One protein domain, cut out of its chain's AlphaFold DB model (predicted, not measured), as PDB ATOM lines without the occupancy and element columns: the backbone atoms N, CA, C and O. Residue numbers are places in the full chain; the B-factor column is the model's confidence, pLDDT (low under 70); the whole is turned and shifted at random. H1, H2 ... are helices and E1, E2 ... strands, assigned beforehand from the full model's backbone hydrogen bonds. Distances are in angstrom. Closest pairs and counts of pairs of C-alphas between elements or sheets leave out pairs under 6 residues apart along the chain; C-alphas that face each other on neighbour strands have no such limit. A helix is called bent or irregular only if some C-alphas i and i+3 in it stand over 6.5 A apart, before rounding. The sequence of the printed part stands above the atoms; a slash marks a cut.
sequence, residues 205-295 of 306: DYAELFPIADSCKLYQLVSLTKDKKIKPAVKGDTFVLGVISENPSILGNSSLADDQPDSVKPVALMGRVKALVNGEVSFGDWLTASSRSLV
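AT A GLANCE: This is residues 205 to 295 of the 306 residues of the protein "Peptidase_G2 domain-containing protein" of Deltaproteobacteria bacterium (UniProt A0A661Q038). With little regular structure, this is a small curled folded sheet, bent back on itself: E1 and E5 face E2 and E3 with E4 as hinge, H1 at one end and E6 towards the other. The printed part has 91 residues, 34 in named elements, mostly strand, one helix and six strands: E1 E2 E3 E4 H1 E5 E6. The antiparallel sheet runs E1 E5 E4 E2 E3. It is compact, radius of gyration of the C-alphas 12.9 A, spanning 40 by 28 by 18 A.

IN THESE COORDINATES: Find C-alpha 264 at (103.549, 170.532, 114.409); E5 runs 21.0 A to residue 272, bending by 65 degrees at 269. E1, residues 205 to 211, spans 19.1 A from (114.272, 184.412, 114.037). Then find E4 (242 to 244), E2 (221 to 224), E3 (230 to 232), H1 (255 to 259) and E6 (287 to 289).

HOW THE PARTS SIT: Within hydrogen-bond range are N 208 of E1 and O 267 of E5, 3.1 A; N 268 of E5 and O 243 of E4, 2.8 A; N 222 of E2 and O 242 of E4, 2.9 A; and, in hairpin E2 and E3, N 223 and O 231, 2.9 A. H1 only grazes the sheet with residues 255 to 257; 0 of 1 O i to N i+4 and 1 of 2 O i to N i+3 pairs are within range. E6 pairs with no named strand.

THE WHOLE: The farthest C-alphas, Asp 259 and Ser 282, are 40.6 A apart. The printed part has no cut; link E5 to E6 is long. Residues 288 to 295 have pLDDT under 70.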
ATOM      1  N   ASP A 205     114.338 185.654 114.812       95.25
ATOM      2  CA  ASP A 205     114.272 184.412 114.037       95.25
ATOM      3  C   ASP A 205     113.045 184.329 113.120       95.25
ATOM      4  O   ASP A 205     111.947 184.777 113.454       95.25
ATOM      5  N   TYR A 206     113.251 183.711 111.957       95.94
ATOM      6  CA  TYR A 206     112.181 183.293 111.054       95.94
ATOM      7  C   TYR A 206     112.014 181.780 111.164       95.94
ATOM      8  O   TYR A 206     112.989 181.028 111.023       95.94
ATOM      9  N   ALA A 207     110.781 181.342 111.404       96.38
ATOM     10  CA  ALA A 207     110.438 179.936 111.537       96.38
ATOM     11  C   ALA A 207     109.254 179.542 110.655       96.38
ATOM     12  O   ALA A 207     108.411 180.360 110.287       96.38
ATOM     13  N   GLU A 208     109.170 178.243 110.393       96.38
ATOM     14  CA  GLU A 208     108.013 177.595 109.783       96.38
ATOM     15  C   GLU A 208     107.577 176.404 110.640       96.38
ATOM     16  O   GLU A 208     108.389 175.768 111.314       96.38
ATOM     17  N   LEU A 209     106.281 176.113 110.644       95.31
ATOM     18  CA  LEU A 209     105.697 174.931 111.255       95.31
ATOM     19  C   LEU A 209     105.966 173.706 110.382       95.31
ATOM     20  O   LEU A 209     105.669 173.713 109.187       95.31
ATOM     21  N   PHE A 210     106.466 172.640 111.005       94.75
ATOM     22  CA  PHE A 210     106.662 171.343 110.361       94.75
ATOM     23  C   PHE A 210     105.952 170.223 111.130       94.75
ATOM     24  O   PHE A 210     106.009 170.220 112.365       94.75
ATOM     25  N   PRO A 211     105.353 169.235 110.434       94.25
ATOM     26  CA  PRO A 211     104.800 168.040 111.063       94.25
ATOM     27  C   PRO A 211     105.875 167.198 111.746       94.25
ATOM     28  O   PRO A 211     106.978 167.034 111.224       94.25
ATOM     29  N   ILE A 212     105.536 166.601 112.880       93.12
ATOM     30  CA  ILE A 212     106.460 165.843 113.726       93.12
ATOM     31  C   ILE A 212     106.358 164.338 113.415       93.12
ATOM     32  O   ILE A 212     105.259 163.799 113.282       93.12
ATOM     33  N   ALA A 213     107.496 163.642 113.303       89.19
ATOM     34  CA  ALA A 213     107.552 162.172 113.274       89.19
ATOM     35  C   ALA A 213     107.880 161.578 114.648       89.19
ATOM     36  O   ALA A 213     107.283 160.579 115.037       89.19
ATOM     37  N   ASP A 214     108.792 162.223 115.377       83.06
ATOM     38  CA  ASP A 214     109.284 161.792 116.684       83.06
ATOM     39  C   ASP A 214     109.252 162.957 117.676       83.06
ATOM     40  O   ASP A 214     109.410 164.114 117.291       83.06
ATOM     41  N   SER A 215     109.129 162.669 118.973       87.56
ATOM     42  CA  SER A 215     109.139 163.706 120.014       87.56
ATOM     43  C   SER A 215     110.387 164.602 119.922       87.56
ATOM     44  O   SER A 215     111.514 164.151 120.137       87.56
ATOM     45  N   CYS A 216     110.173 165.884 119.609       87.31
ATOM     46  CA  CYS A 216     111.207 166.915 119.521       87.31
ATOM     47  C   CYS A 216     111.090 167.878 120.707       87.31
ATOM     48  O   CYS A 216     109.996 168.343 121.036       87.31
ATOM     49  N   LYS A 217     112.220 168.195 121.344       89.19
ATOM     50  CA  LYS A 217     112.274 169.129 122.476       89.19
ATOM     51  C   LYS A 217     112.517 170.559 122.003       89.19
ATOM     52  O   LYS A 217     113.094 170.789 120.943       89.19
ATOM     53  N   LEU A 218     112.122 171.519 122.835       91.25
ATOM     54  CA  LEU A 218     112.434 172.930 122.633       91.25
ATOM     55  C   LEU A 218     113.950 173.138 122.487       91.25
ATOM     56  O   LEU A 218     114.729 172.489 123.190       91.25
ATOM     57  N   TYR A 219     114.359 174.025 121.575       91.56
ATOM     58  CA  TYR A 219     115.758 174.353 121.272       91.56
ATOM     59  C   TYR A 219     116.592 173.190 120.702       91.56
ATOM     60  O   TYR A 219     117.815 173.288 120.588       91.56
ATOM     61  N   GLN A 220     115.970 172.069 120.339       90.44
ATOM     62  CA  GLN A 220     116.673 170.929 119.761       90.44
ATOM     63  C   GLN A 220     116.905 171.120 118.257       90.44
ATOM     64  O   GLN A 220     116.033 171.628 117.552       90.44
ATOM     65  N   LEU A 221     118.062 170.675 117.760       90.44
ATOM     66  CA  LEU A 221     118.300 170.542 116.322       90.44
ATOM     67  C   LEU A 221     117.402 169.458 115.733       90.44
ATOM     68  O   LEU A 221     117.294 168.362 116.296       90.44
ATOM     69  N   VAL A 222     116.852 169.723 114.555       92.00
ATOM     70  CA  VAL A 222     116.021 168.761 113.832       92.00
ATOM     71  C   VAL A 222     116.505 168.528 112.409       92.00
ATOM     72  O   VAL A 222     117.096 169.399 111.769       92.00
ATOM     73  N   SER A 223     116.247 167.322 111.921       91.69
ATOM     74  CA  SER A 223     116.423 166.918 110.528       91.69
ATOM     75  C   SER A 223     115.092 166.397 109.979       91.69
ATOM     76  O   SER A 223     114.115 166.259 110.718       91.69
ATOM     77  N   LEU A 224     115.046 166.118 108.679       92.56
ATOM     78  CA  LEU A 224     113.855 165.634 107.990       92.56
ATOM     79  C   LEU A 224     113.892 164.115 107.812       92.56
ATOM     80  O   LEU A 224     114.916 163.525 107.466       92.56
ATOM     81  N   THR A 225     112.743 163.477 108.006       91.44
ATOM     82  CA  THR A 225     112.491 162.117 107.529       91.44
ATOM     83  C   THR A 225     112.233 162.119 106.021       91.44
ATOM     84  O   THR A 225     112.008 163.164 105.405       91.44
ATOM     85  N   LYS A 226     112.203 160.928 105.408       89.06
ATOM     86  CA  LYS A 226     111.814 160.770 103.994       89.06
ATOM     87  C   LYS A 226     110.402 161.300 103.710       89.06
ATOM     88  O   LYS A 226     110.164 161.831 102.630       89.06
ATOM     89  N   ASP A 227     109.517 161.241 104.704       90.69
ATOM     90  CA  ASP A 227     108.131 161.718 104.621       90.69
ATOM     91  C   ASP A 227     107.988 163.212 104.962       90.69
ATOM     92  O   ASP A 227     106.885 163.685 105.230       90.69
ATOM     93  N   LYS A 228     109.099 163.969 104.971       90.69
ATOM     94  CA  LYS A 228     109.146 165.422 105.233       90.69
ATOM     95  C   LYS A 228     108.622 165.830 106.614       90.69
ATOM     96  O   LYS A 228     108.154 166.950 106.799       90.69
ATOM     97  N   LYS A 229     108.728 164.932 107.591       93.38
ATOM     98  CA  LYS A 229     108.440 165.224 108.997       93.38
ATOM     99  C   LYS A 229     109.730 165.485 109.754       93.38
ATOM    100  O   LYS A 229     110.775 164.938 109.400       93.38
ATOM    101  N   ILE A 230     109.667 166.285 110.807       94.19
ATOM    102  CA  ILE A 230     110.838 166.562 111.635       94.19
ATOM    103  C   ILE A 230     111.083 165.445 112.648       94.19
ATOM    104  O   ILE A 230     110.153 164.895 113.245       94.19
ATOM    105  N   LYS A 231     112.366 165.140 112.841       92.38
ATOM    106  CA  LYS A 231     112.895 164.279 113.901       92.38
ATOM    107  C   LYS A 231     114.112 164.947 114.545       92.38
ATOM    108  O   LYS A 231     114.756 165.773 113.888       92.38
ATOM    109  N   PRO A 232     114.498 164.568 115.775       90.62
ATOM    110  CA  PRO A 232     115.783 164.963 116.338       90.62
ATOM    111  C   PRO A 232     116.938 164.685 115.369       90.62
ATOM    112  O   PRO A 232     117.037 163.589 114.808       90.62
ATOM    113  N   ALA A 233     117.810 165.675 115.175       87.12
ATOM    114  CA  ALA A 233     119.009 165.488 114.369       87.12
ATOM    115  C   ALA A 233     119.970 164.516 115.071       87.12
ATOM    116  O   ALA A 233     120.211 164.627 116.277       87.12
ATOM    117  N   VAL A 234     120.527 163.572 114.314       81.00
ATOM    118  CA  VAL A 234     121.485 162.576 114.808       81.00
ATOM    119  C   VAL A 234     122.760 162.559 113.966       81.00
ATOM    120  O   VAL A 234     122.800 163.018 112.825       81.00
ATOM    121  N   LYS A 235     123.830 161.978 114.519       74.25
ATOM    122  CA  LYS A 235     125.099 161.789 113.812       74.25
ATOM    123  C   LYS A 235     124.866 160.895 112.591       74.25
ATOM    124  O   LYS A 235     124.468 159.746 112.752       74.25
ATOM    125  N   GLY A 236     125.157 161.417 111.402       75.56
ATOM    126  CA  GLY A 236     124.922 160.738 110.123       75.56
ATOM    127  C   GLY A 236     123.788 161.348 109.298       75.56
ATOM    128  O   GLY A 236     123.704 161.050 108.110       75.56
ATOM    129  N   ASP A 237     122.970 162.235 109.879       80.44
ATOM    130  CA  ASP A 237     122.068 163.069 109.088       80.44
ATOM    131  C   ASP A 237     122.902 163.988 108.185       80.44
ATOM    132  O   ASP A 237     123.810 164.687 108.640       80.44
ATOM    133  N   THR A 238     122.605 163.976 106.888       76.94
ATOM    134  CA  THR A 238     123.331 164.766 105.883       76.94
ATOM    135  C   THR A 238     122.918 166.234 105.872       76.94
ATOM    136  O   THR A 238     123.619 167.065 105.302       76.94
ATOM    137  N   PHE A 239     121.785 166.552 106.497       80.94
ATOM    138  CA  PHE A 239     121.215 167.886 106.533       80.94
ATOM    139  C   PHE A 239     120.541 168.140 107.880       80.94
ATOM    140  O   PHE A 239     119.739 167.333 108.352       80.94
ATOM    141  N   VAL A 240     120.852 169.281 108.485       86.00
ATOM    142  CA  VAL A 240     120.129 169.814 109.642       86.00
ATOM    143  C   VAL A 240     119.209 170.903 109.118       86.00
ATOM    144  O   VAL A 240     119.680 171.837 108.476       86.00
ATOM    145  N   LEU A 241     117.913 170.773 109.389       91.94
ATOM    146  CA  LEU A 241     116.911 171.729 108.925       91.94
ATOM    147  C   LEU A 241     116.973 173.034 109.719       91.94
ATOM    148  O   LEU A 241     116.917 174.113 109.143       91.94
ATOM    149  N   GLY A 242     117.072 172.925 111.041       93.19
ATOM    150  CA  GLY A 242     117.020 174.076 111.931       93.19
ATOM    151  C   GLY A 242     116.864 173.664 113.387       93.19
ATOM    152  O   GLY A 242     117.186 172.533 113.768       93.19
ATOM    153  N   VAL A 243     116.371 174.593 114.201       93.25
ATOM    154  CA  VAL A 243     116.207 174.424 115.650       93.25
ATOM    155  C   VAL A 243     114.748 174.649 116.035       93.25
ATOM    156  O   VAL A 243     114.129 175.585 115.536       93.25
ATOM    157  N   ILE A 244     114.190 173.829 116.931       94.56
ATOM    158  CA  ILE A 244     112.842 174.074 117.471       94.56
ATOM    159  C   ILE A 244     112.817 175.420 118.207       94.56
ATOM    160  O   ILE A 244     113.497 175.577 119.226       94.56
ATOM    161  N   SER A 245     112.019 176.369 117.713       94.38
ATOM    162  CA  SER A 245     111.863 177.700 118.313       94.38
ATOM    163  C   SER A 245     110.754 177.713 119.367       94.38
ATOM    164  O   SER A 245     109.849 176.884 119.350       94.38
ATOM    165  N   GLU A 246     110.840 178.641 120.315       91.31
ATOM    166  CA  GLU A 246     109.806 178.850 121.336       91.31
ATOM    167  C   GLU A 246     108.811 179.917 120.900       91.31
ATOM    168  O   GLU A 246     107.611 179.672 120.879       91.31
ATOM    169  N   ASN A 247     109.334 181.084 120.523       89.06
ATOM    170  CA  ASN A 247     108.569 182.275 120.178       89.06
ATOM    171  C   ASN A 247     109.201 182.907 118.934       89.06
ATOM    172  O   ASN A 247     109.975 183.860 119.075       89.06
ATOM    173  N   PRO A 248     108.947 182.346 117.737       93.38
ATOM    174  CA  PRO A 248     109.521 182.878 116.516       93.38
ATOM    175  C   PRO A 248     109.042 184.302 116.258       93.38
ATOM    176  O   PRO A 248     107.893 184.650 116.530       93.38
ATOM    177  N   SER A 249     109.928 185.127 115.712       92.56
ATOM    178  CA  SER A 249     109.630 186.542 115.435       92.56
ATOM    179  C   SER A 249     108.684 186.700 114.257       92.56
ATOM    180  O   SER A 249     107.817 187.568 114.254       92.56
ATOM    181  N   ILE A 250     108.864 185.836 113.262       93.00
ATOM    182  CA  ILE A 250     107.965 185.671 112.129       93.00
ATOM    183  C   ILE A 250     107.727 184.172 111.965       93.00
ATOM    184  O   ILE A 250     108.679 183.392 111.887       93.00
ATOM    185  N   LEU A 251     106.453 183.787 111.898       93.25
ATOM    186  CA  LEU A 251     106.020 182.434 111.572       93.25
ATOM    187  C   LEU A 251     105.370 182.449 110.188       93.25
ATOM    188  O   LEU A 251     104.269 182.970 110.033       93.25
ATOM    189  N   GLY A 252     106.063 181.915 109.180       92.81
ATOM    190  CA  GLY A 252     105.673 182.098 107.774       92.81
ATOM    191  C   GLY A 252     104.413 181.342 107.336       92.81
ATOM    192  O   GLY A 252     103.736 181.757 106.403       92.81
ATOM    193  N   ASN A 253     104.079 180.239 108.004       91.06
ATOM    194  CA  ASN A 253     103.000 179.318 107.625       91.06
ATOM    195  C   ASN A 253     102.136 178.926 108.837       91.06
ATOM    196  O   ASN A 253     101.824 177.752 109.052       91.06
ATOM    197  N   SER A 254     101.769 179.917 109.651       84.88
ATOM    198  CA  SER A 254     101.044 179.715 110.910       84.88
ATOM    199  C   SER A 254      99.730 178.939 110.769       84.88
ATOM    200  O   SER A 254      99.326 178.294 111.729       84.88
ATOM    201  N   SER A 255      99.102 178.931 109.586       82.75
ATOM    202  CA  SER A 255      97.843 178.214 109.326       82.75
ATOM    203  C   SER A 255      97.917 176.712 109.616       82.75
ATOM    204  O   SER A 255      96.912 176.102 109.952       82.75
ATOM    205  N   LEU A 256      99.105 176.096 109.540       78.19
ATOM    206  CA  LEU A 256      99.272 174.684 109.902       78.19
ATOM    207  C   LEU A 256      98.999 174.399 111.390       78.19
ATOM    208  O   LEU A 256      98.655 173.268 111.735       78.19
ATOM    209  N   ALA A 257      99.166 175.388 112.277       76.38
ATOM    210  CA  ALA A 257      98.867 175.227 113.700       76.38
ATOM    211  C   ALA A 257      97.363 175.226 113.978       76.38
ATOM    212  O   ALA A 257      96.947 174.577 114.935       76.38
ATOM    213  N   ASP A 258      96.565 175.903 113.150       77.38
ATOM    214  CA  ASP A 258      95.108 175.939 113.307       77.38
ATOM    215  C   ASP A 258      94.499 174.554 113.041       77.38
ATOM    216  O   ASP A 258      93.596 174.119 113.756       77.38
ATOM    217  N   ASP A 259      95.045 173.825 112.063       74.25
ATOM    218  CA  ASP A 259      94.546 172.506 111.680       74.25
ATOM    219  C   ASP A 259      95.047 171.384 112.598       74.25
ATOM    220  O   ASP A 259      94.330 170.405 112.814       74.25
ATOM    221  N   GLN A 260      96.291 171.460 113.087       77.56
ATOM    222  CA  GLN A 260      96.952 170.343 113.776       77.56
ATOM    223  C   GLN A 260      97.940 170.788 114.884       77.56
ATOM    224  O   GLN A 260      99.131 170.451 114.815       77.56
ATOM    225  N   PRO A 261      97.478 171.483 115.940       74.69
ATOM    226  CA  PRO A 261      98.333 172.215 116.887       74.69
ATOM    227  C   PRO A 261      99.351 171.340 117.634       74.69
ATOM    228  O   PRO A 261     100.484 171.760 117.869       74.69
ATOM    229  N   ASP A 262      98.986 170.099 117.959       81.69
ATOM    230  CA  ASP A 262      99.851 169.185 118.717       81.69
ATOM    231  C   ASP A 262     100.821 168.383 117.837       81.69
ATOM    232  O   ASP A 262     101.768 167.775 118.345       81.69
ATOM    233  N   SER A 263     100.614 168.376 116.516       88.12
ATOM    234  CA  SER A 263     101.399 167.556 115.581       88.12
ATOM    235  C   SER A 263     102.456 168.340 114.802       88.12
ATOM    236  O   SER A 263     103.184 167.749 114.002       88.12
ATOM    237  N   VAL A 264     102.568 169.649 115.046       93.44
ATOM    238  CA  VAL A 264     103.549 170.532 114.409       93.44
ATOM    239  C   VAL A 264     104.432 171.232 115.444       93.44
ATOM    240  O   VAL A 264     104.026 171.463 116.583       93.44
ATOM    241  N   LYS A 265     105.662 171.584 115.059       94.19
ATOM    242  CA  LYS A 265     106.508 172.515 115.829       94.19
ATOM    243  C   LYS A 265     107.090 173.599 114.927       94.19
ATOM    244  O   LYS A 265     107.415 173.295 113.777       94.19
ATOM    245  N   PRO A 266     107.282 174.825 115.445       95.25
ATOM    246  CA  PRO A 266     108.028 175.857 114.740       95.25
ATOM    247  C   PRO A 266     109.516 175.498 114.722       95.25
ATOM    248  O   PRO A 266     110.139 175.285 115.764       95.25
ATOM    249  N   VAL A 267     110.093 175.450 113.527       95.75
ATOM    250  CA  VAL A 267     111.524 175.261 113.301       95.75
ATOM    251  C   VAL A 267     112.086 176.571 112.786       95.75
ATOM    252  O   VAL A 267     111.726 177.011 111.696       95.75
ATOM    253  N   ALA A 268     112.964 177.198 113.562       96.69
ATOM    254  CA  ALA A 268     113.694 178.364 113.101       96.69
ATOM    255  C   ALA A 268     114.706 177.949 112.032       96.69
ATOM    256  O   ALA A 268     115.572 177.099 112.269       96.69
ATOM    257  N   LEU A 269     114.574 178.568 110.862       95.56
ATOM    258  CA  LEU A 269     115.390 178.309 109.676       95.56
ATOM    259  C   LEU A 269     116.530 179.322 109.549       95.56
ATOM    260  O   LEU A 269     117.550 179.049 108.921       95.56
ATOM    261  N   MET A 270     116.364 180.502 110.149       94.00
ATOM    262  CA  MET A 270     117.369 181.559 110.152       94.00
ATOM    263  C   MET A 270     117.189 182.504 111.337       94.00
ATOM    264  O   MET A 270     116.111 182.596 111.926       94.00
ATOM    265  N   GLY A 271     118.257 183.241 111.645       93.06
ATOM    266  CA  GLY A 271     118.281 184.226 112.718       93.06
ATOM    267  C   GLY A 271     118.968 183.730 113.989       93.06
ATOM    268  O   GLY A 271     119.676 182.723 113.990       93.06
ATOM    269  N   ARG A 272     118.804 184.479 115.081       90.94
ATOM    270  CA  ARG A 272     119.416 184.148 116.377       90.94
ATOM    271  C   ARG A 272     118.443 183.317 117.202       90.94
ATOM    272  O   ARG A 272     117.416 183.825 117.635       90.94
ATOM    273  N   VAL A 273     118.806 182.064 117.459       91.31
ATOM    274  CA  VAL A 273     117.935 181.083 118.118       91.31
ATOM    275  C   VAL A 273     118.679 180.441 119.284       91.31
ATOM    276  O   VAL A 273     119.878 180.171 119.198       91.31
ATOM    277  N   LYS A 274     117.971 180.189 120.386       90.00
ATOM    278  CA  LYS A 274     118.499 179.376 121.489       90.00
ATOM    279  C   LYS A 274     118.584 177.919 121.037       90.00
ATOM    280  O   LYS A 274     117.623 177.402 120.478       90.00
ATOM    281  N   ALA A 275     119.698 177.249 121.317       88.38
ATOM    282  CA  ALA A 275     119.895 175.851 120.949       88.38
ATOM    283  C   ALA A 275     120.467 175.032 122.115       88.38
ATOM    284  O   ALA A 275     121.262 175.535 122.908       88.38
ATOM    285  N   LEU A 276     120.079 173.757 122.204       86.94
ATOM    286  CA  LEU A 276     120.652 172.804 123.152       86.94
ATOM    287  C   LEU A 276     122.077 172.433 122.726       86.94
ATOM    288  O   LEU A 276     122.302 171.868 121.650       86.94
ATOM    289  N   VAL A 277     123.031 172.704 123.612       81.44
ATOM    290  CA  VAL A 277     124.446 172.348 123.457       81.44
ATOM    291  C   VAL A 277     124.819 171.211 124.403       81.44
ATOM    292  O   VAL A 277     124.211 171.046 125.461       81.44
ATOM    293  N   ASN A 278     125.804 170.406 124.011       75.38
ATOM    294  CA  ASN A 278     126.391 169.378 124.859       75.38
ATOM    295  C   ASN A 278     127.899 169.629 125.008       75.38
ATOM    296  O   ASN A 278     128.626 169.604 124.015       75.38
ATOM    297  N   GLY A 279     128.349 169.852 126.244       74.00
ATOM    298  CA  GLY A 279     129.722 170.245 126.576       74.00
ATOM    299  C   GLY A 279     129.882 171.746 126.838       74.00
ATOM    300  O   GLY A 279     128.933 172.520 126.723       74.00
ATOM    301  N   GLU A 280     131.094 172.150 127.217       77.94
ATOM    302  CA  GLU A 280     131.449 173.559 127.401       77.94
ATOM    303  C   GLU A 280     131.567 174.240 126.035       77.94
ATOM    304  O   GLU A 280     132.366 173.812 125.210       77.94
ATOM    305  N   VAL A 281     130.768 175.283 125.794       80.12
ATOM    306  CA  VAL A 281     130.776 176.078 124.556       80.12
ATOM    307  C   VAL A 281     131.157 177.513 124.886       80.12
ATOM    308  O   VAL A 281     130.573 178.116 125.785       80.12
ATOM    309  N   SER A 282     132.115 178.068 124.146       83.31
ATOM    310  CA  SER A 282     132.544 179.460 124.276       83.31
ATOM    311  C   SER A 282     131.984 180.337 123.156       83.31
ATOM    312  O   SER A 282     131.585 179.873 122.086       83.31
ATOM    313  N   PHE A 283     131.957 181.651 123.393       79.19
ATOM    314  CA  PHE A 283     131.547 182.607 122.368       79.19
ATOM    315  C   PHE A 283     132.491 182.546 121.156       79.19
ATOM    316  O   PHE A 283     133.707 182.664 121.299       79.19
ATOM    317  N   GLY A 284     131.916 182.397 119.960       80.88
ATOM    318  CA  GLY A 284     132.655 182.303 118.698       80.88
ATOM    319  C   GLY A 284     133.009 180.880 118.257       80.88
ATOM    320  O   GLY A 284     133.617 180.724 117.197       80.88
ATOM    321  N   ASP A 285     132.628 179.852 119.019       79.50
ATOM    322  CA  ASP A 285     132.801 178.464 118.591       79.50
ATOM    323  C   ASP A 285     131.838 178.106 117.454       79.50
ATOM    324  O   ASP A 285     130.640 178.404 117.497       79.50
ATOM    325  N   TRP A 286     132.360 177.417 116.439       71.94
ATOM    326  CA  TRP A 286     131.528 176.796 115.414       71.94
ATOM    327  C   TRP A 286     130.939 175.502 115.961       71.94
ATOM    328  O   TRP A 286     131.657 174.650 116.490       71.94
ATOM    329  N   LEU A 287     129.632 175.340 115.803       72.50
ATOM    330  CA  LEU A 287     128.898 174.189 116.304       72.50
ATOM    331  C   LEU A 287     128.492 173.266 115.150       72.50
ATOM    332  O   LEU A 287     128.175 173.721 114.055       72.50
ATOM    333  N   THR A 288     128.482 171.962 115.410       66.06
ATOM    334  CA  THR A 288     127.969 170.927 114.506       66.06
ATOM    335  C   THR A 288     126.992 170.011 115.235       66.06
ATOM    336  O   THR A 288     126.965 169.960 116.466       66.06
ATOM    337  N   ALA A 289     126.168 169.280 114.489       62.53
ATOM    338  CA  ALA A 289     125.247 168.313 115.067       62.53
ATOM    339  C   ALA A 289     126.002 167.106 115.653       62.53
ATOM    340  O   ALA A 289     126.829 166.473 114.996       62.53
ATOM    341  N   SER A 290     125.677 166.754 116.893       62.06
ATOM    342  CA  SER A 290     125.991 165.456 117.490       62.06
ATOM    343  C   SER A 290     124.760 164.559 117.491       62.06
ATOM    344  O   SER A 290     123.684 164.951 117.053       62.06
ATOM    345  N   SER A 291     124.895 163.341 118.015       52.47
ATOM    346  CA  SER A 291     123.807 162.363 118.061       52.47
ATOM    347  C   SER A 291     122.543 162.828 118.795       52.47
ATOM    348  O   SER A 291     121.532 162.148 118.645       52.47
ATOM    349  N   ARG A 292     122.581 163.920 119.584       50.66
ATOM    350  CA  ARG A 292     121.406 164.472 120.300       50.66
ATOM    351  C   ARG A 292     121.369 166.006 120.491       50.66
ATOM    352  O   ARG A 292     120.296 166.513 120.812       50.66
ATOM    353  N   SER A 293     122.488 166.723 120.299       54.78
ATOM    354  CA  SER A 293     122.654 168.175 120.569       54.78
ATOM    355  C   SER A 293     123.751 168.811 119.696       54.78
ATOM    356  O   SER A 293     124.440 168.093 118.975       54.78
ATOM    357  N   LEU A 294     123.990 170.124 119.785       54.38
ATOM    358  CA  LEU A 294     125.183 170.755 119.191       54.38
ATOM    359  C   LEU A 294     126.470 170.366 119.950       54.38
ATOM    360  O   LEU A 294     126.462 170.309 121.179       54.38
ATOM    361  N   VAL A 295     127.569 170.124 119.227       53.75
ATOM    362  CA  VAL A 295     128.937 169.903 119.744       53.75
ATOM    363  C   VAL A 295     129.922 170.765 118.942       53.75
ATOM    364  O   VAL A 295     129.682 171.048 117.771       53.75
TER     365      VAL A 295